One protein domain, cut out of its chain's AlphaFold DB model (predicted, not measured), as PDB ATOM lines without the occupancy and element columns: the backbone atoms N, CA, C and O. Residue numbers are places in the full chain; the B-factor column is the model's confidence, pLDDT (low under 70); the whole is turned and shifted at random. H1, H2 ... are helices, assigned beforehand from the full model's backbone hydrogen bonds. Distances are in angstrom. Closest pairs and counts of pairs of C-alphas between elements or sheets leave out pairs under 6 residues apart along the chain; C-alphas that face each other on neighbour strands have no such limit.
ATOM      1  N   VAL A   2     200.534 127.698 286.579       87.44
ATOM      2  CA  VAL A   2     201.699 126.781 286.628       87.44
ATOM      3  C   VAL A   2     202.980 127.361 286.007       87.44
ATOM      4  O   VAL A   2     204.026 127.343 286.647       87.44
ATOM      5  N   LYS A   3     202.904 127.945 284.801       90.19
ATOM      6  CA  LYS A   3     204.075 128.539 284.126       90.19
ATOM      7  C   LYS A   3     204.673 129.735 284.873       90.19
ATOM      8  O   LYS A   3     205.888 129.853 284.925       90.19
ATOM      9  N   VAL A   4     203.838 130.594 285.464       92.31
ATOM     10  CA  VAL A   4     204.286 131.771 286.234       92.31
ATOM     11  C   VAL A   4     205.025 131.328 287.492       92.31
ATOM     12  O   VAL A   4     206.121 131.814 287.762       92.31
ATOM     13  N   LYS A   5     204.471 130.350 288.216       93.19
ATOM     14  CA  LYS A   5     205.098 129.773 289.410       93.19
ATOM     15  C   LYS A   5     206.421 129.090 289.072       93.19
ATOM     16  O   LYS A   5     207.436 129.412 289.677       93.19
ATOM     17  N   LEU A   6     206.428 128.215 288.064       93.81
ATOM     18  CA  LEU A   6     207.635 127.530 287.596       93.81
ATOM     19  C   LEU A   6     208.734 128.527 287.212       93.81
ATOM     20  O   LEU A   6     209.861 128.416 287.685       93.81
ATOM     21  N   ALA A   7     208.396 129.515 286.380       93.75
ATOM     22  CA  ALA A   7     209.335 130.539 285.943       93.75
ATOM     23  C   ALA A   7     209.899 131.333 287.131       93.75
ATOM     24  O   ALA A   7     211.106 131.551 287.207       93.75
ATOM     25  N   SER A   8     209.044 131.710 288.086       93.75
ATOM     26  CA  SER A   8     209.451 132.458 289.281       93.75
ATOM     27  C   SER A   8     210.387 131.646 290.176       93.75
ATOM     28  O   SER A   8     211.403 132.171 290.623       93.75
ATOM     29  N   VAL A   9     210.096 130.357 290.392       94.31
ATOM     30  CA  VAL A   9     210.956 129.450 291.174       94.31
ATOM     31  C   VAL A   9     212.317 129.274 290.511       94.31
ATOM     32  O   VAL A   9     213.340 129.400 291.180       94.31
ATOM     33  N   VAL A  10     212.341 129.013 289.203       94.88
ATOM     34  CA  VAL A  10     213.596 128.825 288.464       94.88
ATOM     35  C   VAL A  10     214.434 130.102 288.488       94.88
ATOM     36  O   VAL A  10     215.619 130.043 288.804       94.88
ATOM     37  N   LEU A  11     213.826 131.263 288.225       93.38
ATOM     38  CA  LEU A  11     214.536 132.540 288.278       93.38
ATOM     39  C   LEU A  11     215.092 132.817 289.683       93.38
ATOM     40  O   LEU A  11     216.254 133.191 289.814       93.38
ATOM     41  N   ALA A  12     214.301 132.590 290.735       92.00
ATOM     42  CA  ALA A  12     214.752 132.779 292.111       92.00
ATOM     43  C   ALA A  12     215.910 131.838 292.485       92.00
ATOM     44  O   ALA A  12     216.850 132.265 293.152       92.00
ATOM     45  N   ALA A  13     215.871 130.577 292.041       92.81
ATOM     46  CA  ALA A  13     216.937 129.613 292.295       92.81
ATOM     47  C   ALA A  13     218.254 130.020 291.617       92.81
ATOM     48  O   ALA A  13     219.308 129.911 292.243       92.81
ATOM     49  N   VAL A  14     218.190 130.535 290.385       92.50
ATOM     50  CA  VAL A  14     219.371 131.055 289.680       92.50
ATOM     51  C   VAL A  14     219.932 132.291 290.378       92.50
ATOM     52  O   VAL A  14     221.125 132.357 290.647       92.50
ATOM     53  N   LEU A  15     219.081 133.256 290.739       89.25
ATOM     54  CA  LEU A  15     219.521 134.481 291.421       89.25
ATOM     55  C   LEU A  15     220.116 134.217 292.811       89.25
ATOM     56  O   LEU A  15     220.943 134.992 293.282       89.25
ATOM     57  N   ALA A  16     219.690 133.138 293.468       90.88
ATOM     58  CA  ALA A  16     220.221 132.697 294.751       90.88
ATOM     59  C   ALA A  16     221.480 131.816 294.627       90.88
ATOM     60  O   ALA A  16     221.897 131.250 295.637       90.88
ATOM     61  N   ASP A  17     222.039 131.658 293.420       90.06
ATOM     62  CA  ASP A  17     223.183 130.784 293.114       90.06
ATOM     63  C   ASP A  17     222.954 129.311 293.516       90.06
ATOM     64  O   ASP A  17     223.869 128.555 293.828       90.06
ATOM     65  N   ARG A  18     221.684 128.880 293.537       92.38
ATOM     66  CA  ARG A  18     221.272 127.498 293.849       92.38
ATOM     67  C   ARG A  18     221.045 126.656 292.597       92.38
ATOM     68  O   ARG A  18     220.759 125.467 292.707       92.38
ATOM     69  N   MET A  19     221.088 127.280 291.425       93.94
ATOM     70  CA  MET A  19     220.823 126.652 290.139       93.94
ATOM     71  C   MET A  19     221.628 127.363 289.055       93.94
ATOM     72  O   MET A  19     221.599 128.588 288.965       93.94
ATOM     73  N   THR A  20     222.323 126.599 288.217       91.81
ATOM     74  CA  THR A  20     223.026 127.155 287.053       91.81
ATOM     75  C   THR A  20     222.033 127.538 285.950       91.81
ATOM     76  O   THR A  20     220.903 127.043 285.912       91.81
ATOM     77  N   GLU A  21     222.437 128.391 285.004       87.88
ATOM     78  CA  GLU A  21     221.577 128.727 283.857       87.88
ATOM     79  C   GLU A  21     221.257 127.501 282.980       87.88
ATOM     80  O   GLU A  21     220.157 127.390 282.425       87.88
ATOM     81  N   GLU A  22     222.197 126.558 282.871       89.00
ATOM     82  CA  GLU A  22     222.018 125.310 282.125       89.00
ATOM     83  C   GLU A  22     220.982 124.398 282.791       89.00
ATOM     84  O   GLU A  22     220.080 123.888 282.113       89.00
ATOM     85  N   ASP A  23     221.064 124.243 284.116       92.12
ATOM     86  CA  ASP A  23     220.099 123.470 284.901       92.12
ATOM     87  C   ASP A  23     218.716 124.116 284.873       92.12
ATOM     88  O   ASP A  23     217.717 123.426 284.667       92.12
ATOM     89  N   ALA A  24     218.650 125.445 284.972       91.19
ATOM     90  CA  ALA A  24     217.417 126.199 284.791       91.19
ATOM     91  C   ALA A  24     216.784 125.911 283.427       91.19
ATOM     92  O   ALA A  24     215.594 125.607 283.337       91.19
ATOM     93  N   GLY A  25     217.582 125.937 282.356       88.69
ATOM     94  CA  GLY A  25     217.123 125.562 281.024       88.69
ATOM     95  C   GLY A  25     216.584 124.131 280.966       88.69
ATOM     96  O   GLY A  25     215.557 123.895 280.334       88.69
ATOM     97  N   ARG A  26     217.247 123.170 281.620       91.25
ATOM     98  CA  ARG A  26     216.795 121.770 281.675       91.25
ATOM     99  C   ARG A  26     215.447 121.646 282.387       91.25
ATOM    100  O   ARG A  26     214.500 121.156 281.782       91.25
ATOM    101  N   VAL A  27     215.335 122.186 283.602       92.81
ATOM    102  CA  VAL A  27     214.102 122.165 284.410       92.81
ATOM    103  C   VAL A  27     212.930 122.785 283.652       92.81
ATOM    104  O   VAL A  27     211.835 122.224 283.618       92.81
ATOM    105  N   LEU A  28     213.150 123.931 283.004       90.81
ATOM    106  CA  LEU A  28     212.107 124.609 282.238       90.81
ATOM    107  C   LEU A  28     211.642 123.784 281.034       90.81
ATOM    108  O   LEU A  28     210.442 123.744 280.753       90.81
ATOM    109  N   ARG A  29     212.560 123.119 280.325       90.88
ATOM    110  CA  ARG A  29     212.212 122.248 279.194       90.88
ATOM    111  C   ARG A  29     211.431 121.023 279.644       90.88
ATOM    112  O   ARG A  29     210.385 120.743 279.061       90.88
ATOM    113  N   ASP A  30     211.890 120.364 280.700       89.19
ATOM    114  CA  ASP A  30     211.265 119.149 281.223       89.19
ATOM    115  C   ASP A  30     209.841 119.430 281.725       89.19
ATOM    116  O   ASP A  30     208.916 118.667 281.448       89.19
ATOM    117  N   ALA A  31     209.628 120.566 282.395       87.56
ATOM    118  CA  ALA A  31     208.331 120.914 282.969       87.56
ATOM    119  C   ALA A  31     207.330 121.518 281.963       87.56
ATOM    120  O   ALA A  31     206.122 121.453 282.188       87.56
ATOM    121  N   THR A  32     207.796 122.137 280.871       80.69
ATOM    122  CA  THR A  32     206.907 122.811 279.901       80.69
ATOM    123  C   THR A  32     206.732 122.055 278.586       80.69
ATOM    124  O   THR A  32     205.821 122.391 277.829       80.69
ATOM    125  N   GLY A  33     207.605 121.089 278.278       78.38
ATOM    126  CA  GLY A  33     207.667 120.424 276.971       78.38
ATOM    127  C   GLY A  33     208.087 121.351 275.822       78.38
ATOM    128  O   GLY A  33     208.009 120.973 274.656       78.38
ATOM    129  N   THR A  34     208.515 122.579 276.129       73.88
ATOM    130  CA  THR A  34     208.912 123.603 275.152       73.88
ATOM    131  C   THR A  34     210.367 124.006 275.370       73.88
ATOM    132  O   THR A  34     210.872 123.874 276.480       73.88
ATOM    133  N   GLN A  35     211.066 124.500 274.339       78.50
ATOM    134  CA  GLN A  35     212.471 124.937 274.439       78.50
ATOM    135  C   GLN A  35     212.631 126.249 275.234       78.50
ATOM    136  O   GLN A  35     213.072 127.263 274.698       78.50
ATOM    137  N   TRP A  36     212.258 126.253 276.513       86.94
ATOM    138  CA  TRP A  36     212.493 127.392 277.393       86.94
ATOM    139  C   TRP A  36     213.948 127.412 277.875       86.94
ATOM    140  O   TRP A  36     214.510 126.401 278.297       86.94
ATOM    141  N   SER A  37     214.560 128.588 277.799       87.50
ATOM    142  CA  SER A  37     215.812 128.950 278.457       87.50
ATOM    143  C   SER A  37     215.535 129.899 279.626       87.50
ATOM    144  O   SER A  37     214.423 130.421 279.772       87.50
ATOM    145  N   LEU A  38     216.557 130.182 280.441       87.94
ATOM    146  CA  LEU A  38     216.470 131.223 281.470       87.94
ATOM    147  C   LEU A  38     216.072 132.580 280.869       87.94
ATOM    148  O   LEU A  38     215.282 133.329 281.443       87.94
ATOM    149  N   LEU A  39     216.550 132.865 279.660       88.06
ATOM    150  CA  LEU A  39     216.212 134.087 278.953       88.06
ATOM    151  C   LEU A  39     214.722 134.182 278.613       88.06
ATOM    152  O   LEU A  39     214.084 135.200 278.885       88.06
ATOM    153  N   THR A  40     214.151 133.118 278.047       87.75
ATOM    154  CA  THR A  40     212.719 133.089 277.724       87.75
ATOM    155  C   THR A  40     211.851 133.062 278.975       87.75
ATOM    156  O   THR A  40     210.747 133.597 278.954       87.75
ATOM    157  N   CYS A  41     212.358 132.505 280.080       91.19
ATOM    158  CA  CYS A  41     211.731 132.598 281.397       91.19
ATOM    159  C   CYS A  41     211.616 134.062 281.860       91.19
ATOM    160  O   CYS A  41     210.513 134.520 282.168       91.19
ATOM    161  N   MET A  42     212.709 134.834 281.815       91.25
ATOM    162  CA  MET A  42     212.684 136.263 282.159       91.25
ATOM    163  C   MET A  42     211.750 137.058 281.237       91.25
ATOM    164  O   MET A  42     210.962 137.885 281.691       91.25
ATOM    165  N   GLN A  43     211.772 136.772 279.937       89.38
ATOM    166  CA  GLN A  43     210.883 137.433 278.978       89.38
ATOM    167  C   GLN A  43     209.412 137.132 279.261       89.38
ATOM    168  O   GLN A  43     208.599 138.054 279.264       89.38
ATOM    169  N   TYR A  44     209.080 135.872 279.552       92.44
ATOM    170  CA  TYR A  44     207.729 135.470 279.929       92.44
ATOM    171  C   TYR A  44     207.249 136.208 281.184       92.44
ATOM    172  O   TYR A  44     206.183 136.819 281.154       92.44
ATOM    173  N   LEU A  45     208.057 136.219 282.251       93.38
ATOM    174  CA  LEU A  45     207.731 136.887 283.518       93.38
ATOM    175  C   LEU A  45     207.585 138.407 283.387       93.38
ATOM    176  O   LEU A  45     206.813 139.011 284.131       93.38
ATOM    177  N   SER A  46     208.299 139.019 282.438       91.75
ATOM    178  CA  SER A  46     208.163 140.444 282.105       91.75
ATOM    179  C   SER A  46     206.979 140.753 281.173       91.75
ATOM    180  O   SER A  46     206.674 141.916 280.907       91.75
ATOM    181  N   GLY A  47     206.324 139.722 280.633       90.38
ATOM    182  CA  GLY A  47     205.287 139.840 279.617       90.38
ATOM    183  C   GLY A  47     203.884 140.068 280.182       90.38
ATOM    184  O   GLY A  47     203.568 139.722 281.319       90.38
ATOM    185  N   LYS A  48     202.992 140.600 279.335       90.12
ATOM    186  CA  LYS A  48     201.599 140.919 279.702       90.12
ATOM    187  C   LYS A  48     200.809 139.719 280.232       90.12
ATOM    188  O   LYS A  48     199.969 139.902 281.102       90.12
ATOM    189  N   GLU A  49     201.066 138.517 279.716       90.94
ATOM    190  CA  GLU A  49     200.374 137.300 280.159       90.94
ATOM    191  C   GLU A  49     200.689 136.977 281.625       90.94
ATOM    192  O   GLU A  49     199.770 136.806 282.425       90.94
ATOM    193  N   ALA A  50     201.975 136.949 281.995       92.50
ATOM    194  CA  ALA A  50     202.391 136.679 283.366       92.50
ATOM    195  C   ALA A  50     201.909 137.781 284.319       92.50
ATOM    196  O   ALA A  50     201.329 137.480 285.358       92.50
ATOM    197  N   LEU A  51     202.065 139.049 283.926       93.56
ATOM    198  CA  LEU A  51     201.607 140.188 284.725       93.56
ATOM    199  C   LEU A  51     200.090 140.175 284.942       93.56
ATOM    200  O   LEU A  51     199.630 140.401 286.058       93.56
ATOM    201  N   GLY A  52     199.309 139.864 283.904       93.12
ATOM    202  CA  GLY A  52     197.857 139.730 284.017       93.12
ATOM    203  C   GLY A  52     197.448 138.578 284.935       93.12
ATOM    204  O   GLY A  52     196.540 138.734 285.746       93.12
ATOM    205  N   ALA A  53     198.149 137.443 284.856       94.19
ATOM    206  CA  ALA A  53     197.900 136.303 285.732       94.19
ATOM    207  C   ALA A  53     198.198 136.624 287.206       94.19
ATOM    208  O   ALA A  53     197.419 136.228 288.066       94.19
ATOM    209  N   ILE A  54     199.282 137.352 287.497       94.31
ATOM    210  CA  ILE A  54     199.639 137.770 288.863       94.31
ATOM    211  C   ILE A  54     198.641 138.807 289.393       94.31
ATOM    212  O   ILE A  54     198.177 138.693 290.523       94.31
ATOM    213  N   ALA A  55     198.263 139.791 288.571       93.31
ATOM    214  CA  ALA A  55     197.324 140.843 288.961       93.31
ATOM    215  C   ALA A  55     195.921 140.309 289.294       93.31
ATOM    216  O   ALA A  55     195.212 140.913 290.094       93.31
ATOM    217  N   ALA A  56     195.523 139.181 288.700       95.81
ATOM    218  CA  ALA A  56     194.247 138.528 288.975       95.81
ATOM    219  C   ALA A  56     194.210 137.776 290.322       95.81
ATOM    220  O   ALA A  56     193.140 137.320 290.726       95.81
ATOM    221  N   LEU A  57     195.349 137.611 291.004       94.25
ATOM    222  CA  LEU A  57     195.409 136.955 292.309       94.25
ATOM    223  C   LEU A  57     194.935 137.900 293.426       94.25
ATOM    224  O   LEU A  57     195.249 139.095 293.382       94.25
ATOM    225  N   PRO A  58     194.240 137.386 294.459       94.94
ATOM    226  CA  PRO A  58     193.947 138.167 295.656       94.94
ATOM    227  C   PRO A  58     195.240 138.512 296.409       94.94
ATOM    228  O   PRO A  58     196.255 137.831 296.267       94.94
ATOM    229  N   ASP A  59     195.223 139.593 297.187       92.56
ATOM    230  CA  ASP A  59     196.433 140.119 297.836       92.56
ATOM    231  C   ASP A  59     197.024 139.170 298.891       92.56
ATOM    232  O   ASP A  59     198.237 139.139 299.083       92.56
ATOM    233  N   ASP A  60     196.187 138.343 299.516       94.50
ATOM    234  CA  ASP A  60     196.567 137.315 300.488       94.50
ATOM    235  C   ASP A  60     196.856 135.944 299.848       94.50
ATOM    236  O   ASP A  60     197.012 134.946 300.556       94.50
ATOM    237  N   TRP A  61     196.950 135.870 298.514       95.62
ATOM    238  CA  TRP A  61     197.180 134.609 297.816       95.62
ATOM    239  C   TRP A  61     198.506 133.951 298.224       95.62
ATOM    240  O   TRP A  61     199.582 134.562 298.174       95.62
ATOM    241  N   ASN A  62     198.416 132.661 298.549       93.94
ATOM    242  CA  ASN A  62     199.541 131.785 298.845       93.94
ATOM    243  C   ASN A  62     199.259 130.373 298.315       93.94
ATOM    244  O   ASN A  62     198.170 129.839 298.520       93.94
ATOM    245  N   GLU A  63     200.245 129.754 297.668       92.25
ATOM    246  CA  GLU A  63     200.185 128.354 297.247       92.25
ATOM    247  C   GLU A  63     201.567 127.698 297.358       92.25
ATOM    248  O   GLU A  63     202.536 128.160 296.753       92.25
ATOM    249  N   ASP A  64     201.667 126.593 298.101       88.00
ATOM    250  CA  ASP A  64     202.917 125.853 298.356       88.00
ATOM    251  C   ASP A  64     204.080 126.743 298.839       88.00
ATOM    252  O   ASP A  64     205.232 126.564 298.439       88.00
ATOM    253  N   GLY A  65     203.779 127.748 299.667       86.75
ATOM    254  CA  GLY A  65     204.775 128.698 300.170       86.75
ATOM    255  C   GLY A  65     205.172 129.793 299.173       86.75
ATOM    256  O   GLY A  65     205.999 130.638 299.512       86.75
ATOM    257  N   MET A  66     204.585 129.821 297.973       91.81
ATOM    258  CA  MET A  66     204.702 130.936 297.035       91.81
ATOM    259  C   MET A  66     203.629 131.980 297.337       91.81
ATOM    260  O   MET A  66     202.447 131.653 297.350       91.81
ATOM    261  N   THR A  67     204.026 133.235 297.534       95.50
ATOM    262  CA  THR A  67     203.104 134.360 297.758       95.50
ATOM    263  C   THR A  67     202.925 135.188 296.489       95.50
ATOM    264  O   THR A  67     203.785 135.176 295.603       95.50
ATOM    265  N   LYS A  68     201.836 135.963 296.404       94.31
ATOM    266  CA  LYS A  68     201.655 136.944 295.318       94.31
ATOM    267  C   LYS A  68     202.825 137.929 295.250       94.31
ATOM    268  O   LYS A  68     203.354 138.173 294.169       94.31
ATOM    269  N   GLU A  69     203.281 138.421 296.401       94.19
ATOM    270  CA  GLU A  69     204.424 139.336 296.500       94.19
ATOM    271  C   GLU A  69     205.705 138.738 295.896       94.19
ATOM    272  O   GLU A  69     206.427 139.419 295.166       94.19
ATOM    273  N   ALA A  70     205.969 137.448 296.127       93.25
ATOM    274  CA  ALA A  70     207.122 136.768 295.546       93.25
ATOM    275  C   ALA A  70     207.032 136.684 294.011       93.25
ATOM    276  O   ALA A  70     208.034 136.909 293.324       93.25
ATOM    277  N   LEU A  71     205.840 136.421 293.461       94.38
ATOM    278  CA  LEU A  71     205.611 136.426 292.011       94.38
ATOM    279  C   LEU A  71     205.800 137.829 291.418       94.38
ATOM    280  O   LEU A  71     206.474 137.989 290.399       94.38
ATOM    281  N   GLU A  72     205.259 138.859 292.071       94.88
ATOM    282  CA  GLU A  72     205.443 140.250 291.652       94.88
ATOM    283  C   GLU A  72     206.914 140.666 291.675       94.88
ATOM    284  O   GLU A  72     207.388 141.333 290.752       94.88
ATOM    285  N   HIS A  73     207.651 140.267 292.713       92.81
ATOM    286  CA  HIS A  73     209.078 140.531 292.819       92.81
ATOM    287  C   HIS A  73     209.856 139.853 291.684       92.81
ATOM    288  O   HIS A  73     210.644 140.517 291.009       92.81
ATOM    289  N   ALA A  74     209.582 138.576 291.396       92.50
ATOM    290  CA  ALA A  74     210.200 137.864 290.276       92.50
ATOM    291  C   ALA A  74     209.917 138.552 288.927       92.50
ATOM    292  O   ALA A  74     210.837 138.753 288.132       92.50
ATOM    293  N   SER A  75     208.677 138.993 288.688       92.00
ATOM    294  CA  SER A  75     208.314 139.759 287.489       92.00
ATOM    295  C   SER A  75     209.031 141.107 287.395       92.00
ATOM    296  O   SER A  75     209.487 141.474 286.311       92.00
ATOM    297  N   LYS A  76     209.189 141.840 288.507       91.06
ATOM    298  CA  LYS A  76     209.944 143.107 288.545       91.06
ATOM    299  C   LYS A  76     211.423 142.889 288.226       91.06
ATOM    300  O   LYS A  76     211.975 143.619 287.404       91.06
ATOM    301  N   VAL A  77     212.048 141.871 288.818       89.75
ATOM    302  CA  VAL A  77     213.449 141.517 288.543       89.75
ATOM    303  C   VAL A  77     213.631 141.111 287.083       89.75
ATOM    304  O   VAL A  77     214.538 141.608 286.418       89.75
ATOM    305  N   ALA A  78     212.739 140.276 286.553       90.38
ATOM    306  CA  ALA A  78     212.765 139.874 285.154       90.38
ATOM    307  C   ALA A  78     212.621 141.078 284.207       90.38
ATOM    308  O   ALA A  78     213.401 141.223 283.266       90.38
ATOM    309  N   ALA A  79     211.673 141.981 284.479       87.19
ATOM    310  CA  ALA A  79     211.491 143.206 283.704       87.19
ATOM    311  C   ALA A  79     212.731 144.113 283.763       87.19
ATOM    312  O   ALA A  79     213.162 144.629 282.731       87.19
ATOM    313  N   PHE A  80     213.343 144.263 284.941       85.31
ATOM    314  CA  PHE A  80     214.581 145.018 285.110       85.31
ATOM    315  C   PHE A  80     215.739 144.393 284.323       85.31
ATOM    316  O   PHE A  80     216.442 145.102 283.606       85.31
ATOM    317  N   ALA A  81     215.929 143.075 284.397       83.50
ATOM    318  CA  ALA A  81     216.976 142.374 283.657       83.50
ATOM    319  C   ALA A  81     216.793 142.515 282.135       83.50
ATOM    320  O   ALA A  81     217.738 142.856 281.420       83.50
ATOM    321  N   VAL A  82     215.563 142.342 281.638       81.88
ATOM    322  CA  VAL A  82     215.230 142.510 280.214       81.88
ATOM    323  C   VAL A  82     215.458 143.954 279.751       81.88
ATOM    324  O   VAL A  82     215.996 144.164 278.662       81.88
ATOM    325  N   ALA A  83     215.106 144.949 280.572       76.00
ATOM    326  CA  ALA A  83     215.337 146.359 280.266       76.00
ATOM    327  C   ALA A  83     216.836 146.720 280.243       76.00
ATOM    328  O   ALA A  83     217.285 147.414 279.330       76.00
ATOM    329  N   ASN A  84     217.626 146.217 281.200       69.50
ATOM    330  CA  ASN A  84     219.060 146.519 281.315       69.50
ATOM    331  C   ASN A  84     219.945 145.757 280.331       69.50
ATOM    332  O   ASN A  84     221.052 146.197 280.026       69.50
ATOM    333  N   ALA A  85     219.453 144.674 279.735       68.00
ATOM    334  CA  ALA A  85     220.113 144.068 278.586       68.00
ATOM    335  C   ALA A  85     220.049 144.954 277.313       68.00
ATOM    336  O   ALA A  85     220.459 144.544 276.213       68.00
ATOM    337  N   HIS A  86     219.546 146.191 277.436       58.25
ATOM    338  CA  HIS A  86     219.381 147.134 276.346       58.25
ATOM    339  C   HIS A  86     220.132 148.463 276.518       58.25
ATOM    340  O   HIS A  86     219.915 149.170 277.492       58.25
ATOM    341  N   PRO A  87     220.878 148.919 275.490       53.31
ATOM    342  CA  PRO A  87     221.520 150.237 275.523       53.31
ATOM    343  C   PRO A  87     220.590 151.461 275.364       53.31
ATOM    344  O   PRO A  87     221.095 152.576 275.418       53.31
ATOM    345  N   LYS A  88     219.283 151.308 275.061       55.47
ATOM    346  CA  LYS A  88     218.425 152.427 274.572       55.47
ATOM    347  C   LYS A  88     216.925 152.388 274.958       55.47
ATOM    348  O   LYS A  88     216.137 153.100 274.348       55.47
ATOM    349  N   GLY A  89     216.511 151.602 275.956       50.47
ATOM    350  CA  GLY A  89     215.190 151.774 276.597       50.47
ATOM    351  C   GLY A  89     213.936 151.234 275.879       50.47
ATOM    352  O   GLY A  89     212.834 151.482 276.362       50.47
ATOM    353  N   THR A  90     214.051 150.475 274.784       50.88
ATOM    354  CA  THR A  90     212.904 149.766 274.171       50.88
ATOM    355  C   THR A  90     212.845 148.317 274.675       50.88
ATOM    356  O   THR A  90     213.900 147.687 274.757       50.88
ATOM    357  N   PRO A  91     211.668 147.741 274.994       50.81
ATOM    358  CA  PRO A  91     211.567 146.327 275.362       50.81
ATOM    359  C   PRO A  91     212.067 145.428 274.224       50.81
ATOM    360  O   PRO A  91     211.596 145.554 273.092       50.81
ATOM    361  N   LEU A  92     213.000 144.508 274.502       54.81
ATOM    362  CA  LEU A  92     213.370 143.484 273.520       54.81
ATOM    363  C   LEU A  92     212.318 142.404 273.491       54.81
ATOM    364  O   LEU A  92     211.965 141.832 274.522       54.81
ATOM    365  N   CYS A  93     211.892 142.065 272.282       58.25
ATOM    366  CA  CYS A  93     211.201 140.814 272.080       58.25
ATOM    367  C   CYS A  93     212.145 139.637 272.362       58.25
ATOM    368  O   CYS A  93     213.379 139.760 272.358       58.25
ATOM    369  N   ALA A  94     211.538 138.477 272.597       55.19
ATOM    370  CA  ALA A  94     212.245 137.313 273.087       55.19
ATOM    371  C   ALA A  94     213.454 136.904 272.229       55.19
ATOM    372  O   ALA A  94     214.555 136.613 272.712       55.19
ATOM    373  N   SER A  95     213.235 136.954 270.920       55.25
ATOM    374  CA  SER A  95     214.195 136.581 269.896       55.25
ATOM    375  C   SER A  95     215.342 137.583 269.759       55.25
ATOM    376  O   SER A  95     216.475 137.165 269.537       55.25
ATOM    377  N   ASP A  96     215.106 138.885 269.920       57.28
ATOM    378  CA  ASP A  96     216.164 139.891 269.762       57.28
ATOM    379  C   ASP A  96     217.128 139.912 270.947       57.28
ATOM    380  O   ASP A  96     218.334 140.100 270.773       57.28
ATOM    381  N   LEU A  97     216.626 139.648 272.151       58.47
ATOM    382  CA  LEU A  97     217.487 139.474 273.310       58.47
ATOM    383  C   LEU A  97     218.292 138.164 273.211       58.47
ATOM    384  O   LEU A  97     219.479 138.155 273.533       58.47
ATOM    385  N   ALA A  98     217.696 137.087 272.681       59.50
ATOM    386  CA  ALA A  98     218.405 135.828 272.437       59.50
ATOM    387  C   ALA A  98     219.556 135.995 271.431       59.50
ATOM    388  O   ALA A  98     220.648 135.470 271.648       59.50
ATOM    389  N   LYS A  99     219.361 136.795 270.372       59.66
ATOM    390  CA  LYS A  99     220.432 137.149 269.421       59.66
ATOM    391  C   LYS A  99     221.598 137.872 270.103       59.66
ATOM    392  O   LYS A  99     222.749 137.598 269.780       59.66
ATOM    393  N   LYS A 100     221.319 138.773 271.054       59.22
ATOM    394  CA  LYS A 100     222.363 139.509 271.789       59.22
ATOM    395  C   LYS A 100     223.188 138.621 272.717       59.22
ATOM    396  O   LYS A 100     224.388 138.840 272.824       59.22
ATOM    397  N   TYR A 101     222.561 137.649 273.375       55.47
ATOM    398  CA  TYR A 101     223.273 136.705 274.240       55.47
ATOM    399  C   TYR A 101     224.097 135.701 273.430       55.47
ATOM    400  O   TYR A 101     225.258 135.484 273.756       55.47
ATOM    401  N   ARG A 102     223.571 135.205 272.302       54.03
ATOM    402  CA  ARG A 102     224.338 134.354 271.373       54.03
ATOM    403  C   ARG A 102     225.583 135.065 270.816       54.03
ATOM    404  O   ARG A 102     226.604 134.434 270.583       54.03
ATOM    405  N   GLY A 103     225.528 136.385 270.624       48.12
ATOM    406  CA  GLY A 103     226.676 137.181 270.170       48.12
ATOM    407  C   GLY A 103     227.791 137.375 271.207       48.12
ATOM    408  O   GLY A 103     228.822 137.943 270.863       48.12
ATOM    409  N   LYS A 104     227.595 136.945 272.463       45.97
ATOM    410  CA  LYS A 104     228.604 137.028 273.532       45.97
ATOM    411  C   LYS A 104     229.350 135.712 273.788       45.97
ATOM    412  O   LYS A 104     230.302 135.728 274.554       45.97
TER     413      LYS A 104
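AT A GLANCE: This is residues 2 to 104 of the 107 residues of an uncharacterized protein of Chitinophagaceae bacterium (UniProt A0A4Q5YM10). Two helices, H1 and the short H3, make the core of this domain, with the long H5 crossing both steeply on one side and H2, the second arm of a hairpin with H1, covering them on the other. H4 folds alongside the first half of H5, while H6, reached by a loop after H5, packs on H3 alone, and the loop of residues 56 to 67 lies at the opposite end of the longest axis. The printed part has 103 residues with six named helices, H1 to H6 in order along the chain, and no named strand; the class is all helix. The whole is compact, with a radius of gyration of the C-alphas of 13.5 A and spans of 42 by 29 by 25 A.

HOW THE PARTS SIT: The longest helix is H5, residues 68 to 84. H3, residues 38 to 45, is the hub, touching four other helices. It touches H5 at a steep tilt of 61 degrees, opposite ways; their closest C-alphas, those of Met 42 and Ala 78, are 4.7 A apart. H1, residues 2 to 15, touches H5 with residues 70 to 75 of H5 alone, at a steep tilt of 64 degrees; the closest C-alphas, of Ser 8 and Ala 74, are 5.5 A apart. H1 also touches H3 at a steep tilt of 50 degrees, with the C-alphas of Ala 7 and Cys 41 closest at 5.5 A. H4, residues 48 to 55, forms a helical hairpin with H5, at a shallow tilt of 30 degrees; it touches residues 68 to 75 of H5 alone, and the closest C-alphas, of Ile 54 and Lys 68, are 6.8 A apart. H2, residues 21 to 32, forms a helical hairpin with H1, at a shallow tilt of 11 degrees, with the C-alphas of Val 10 and Ala 24 closest at 5.9 A. H2 touches H3 too, the C-alphas of Gly 25 and Leu 38 being closest at 5.7 A, but it is apart from H5. H6, residues 94 to 102, touches H3 at a shallow tilt of 25 degrees, opposite ways, with the C-alphas of Gln 43 and Ala 94 closest at 6.0 A. In H1, H2, H3, H4, H5 and H6 every O i to N i+4 pair is within hydrogen-bond range.

IN THESE COORDINATES: H5 measures 24.3 A from C-alpha 68 at (201.655, 136.944, 295.318) to C-alpha 84 at (219.060, 146.519, 281.315). H1 has 14 residues and measures 20.0 A, beginning at C-alpha 2 at (201.699, 126.781, 286.628). H2 has 12 residues and measures 16.3 A. H3 and H4 have 8 residues each, and H6 has 9.

THE WHOLE: The C-alphas farthest apart, those of Asp 60 and Gly 103, are 42.7 A apart. The printed part has no cut. The link from H4 to H5 is long, with 12 residues, of which residues 62 to 63 pair antiparallel with residues 66 to 67. The mean pLDDT of the printed part is 83.5, and residues 84 to 104 are under 70.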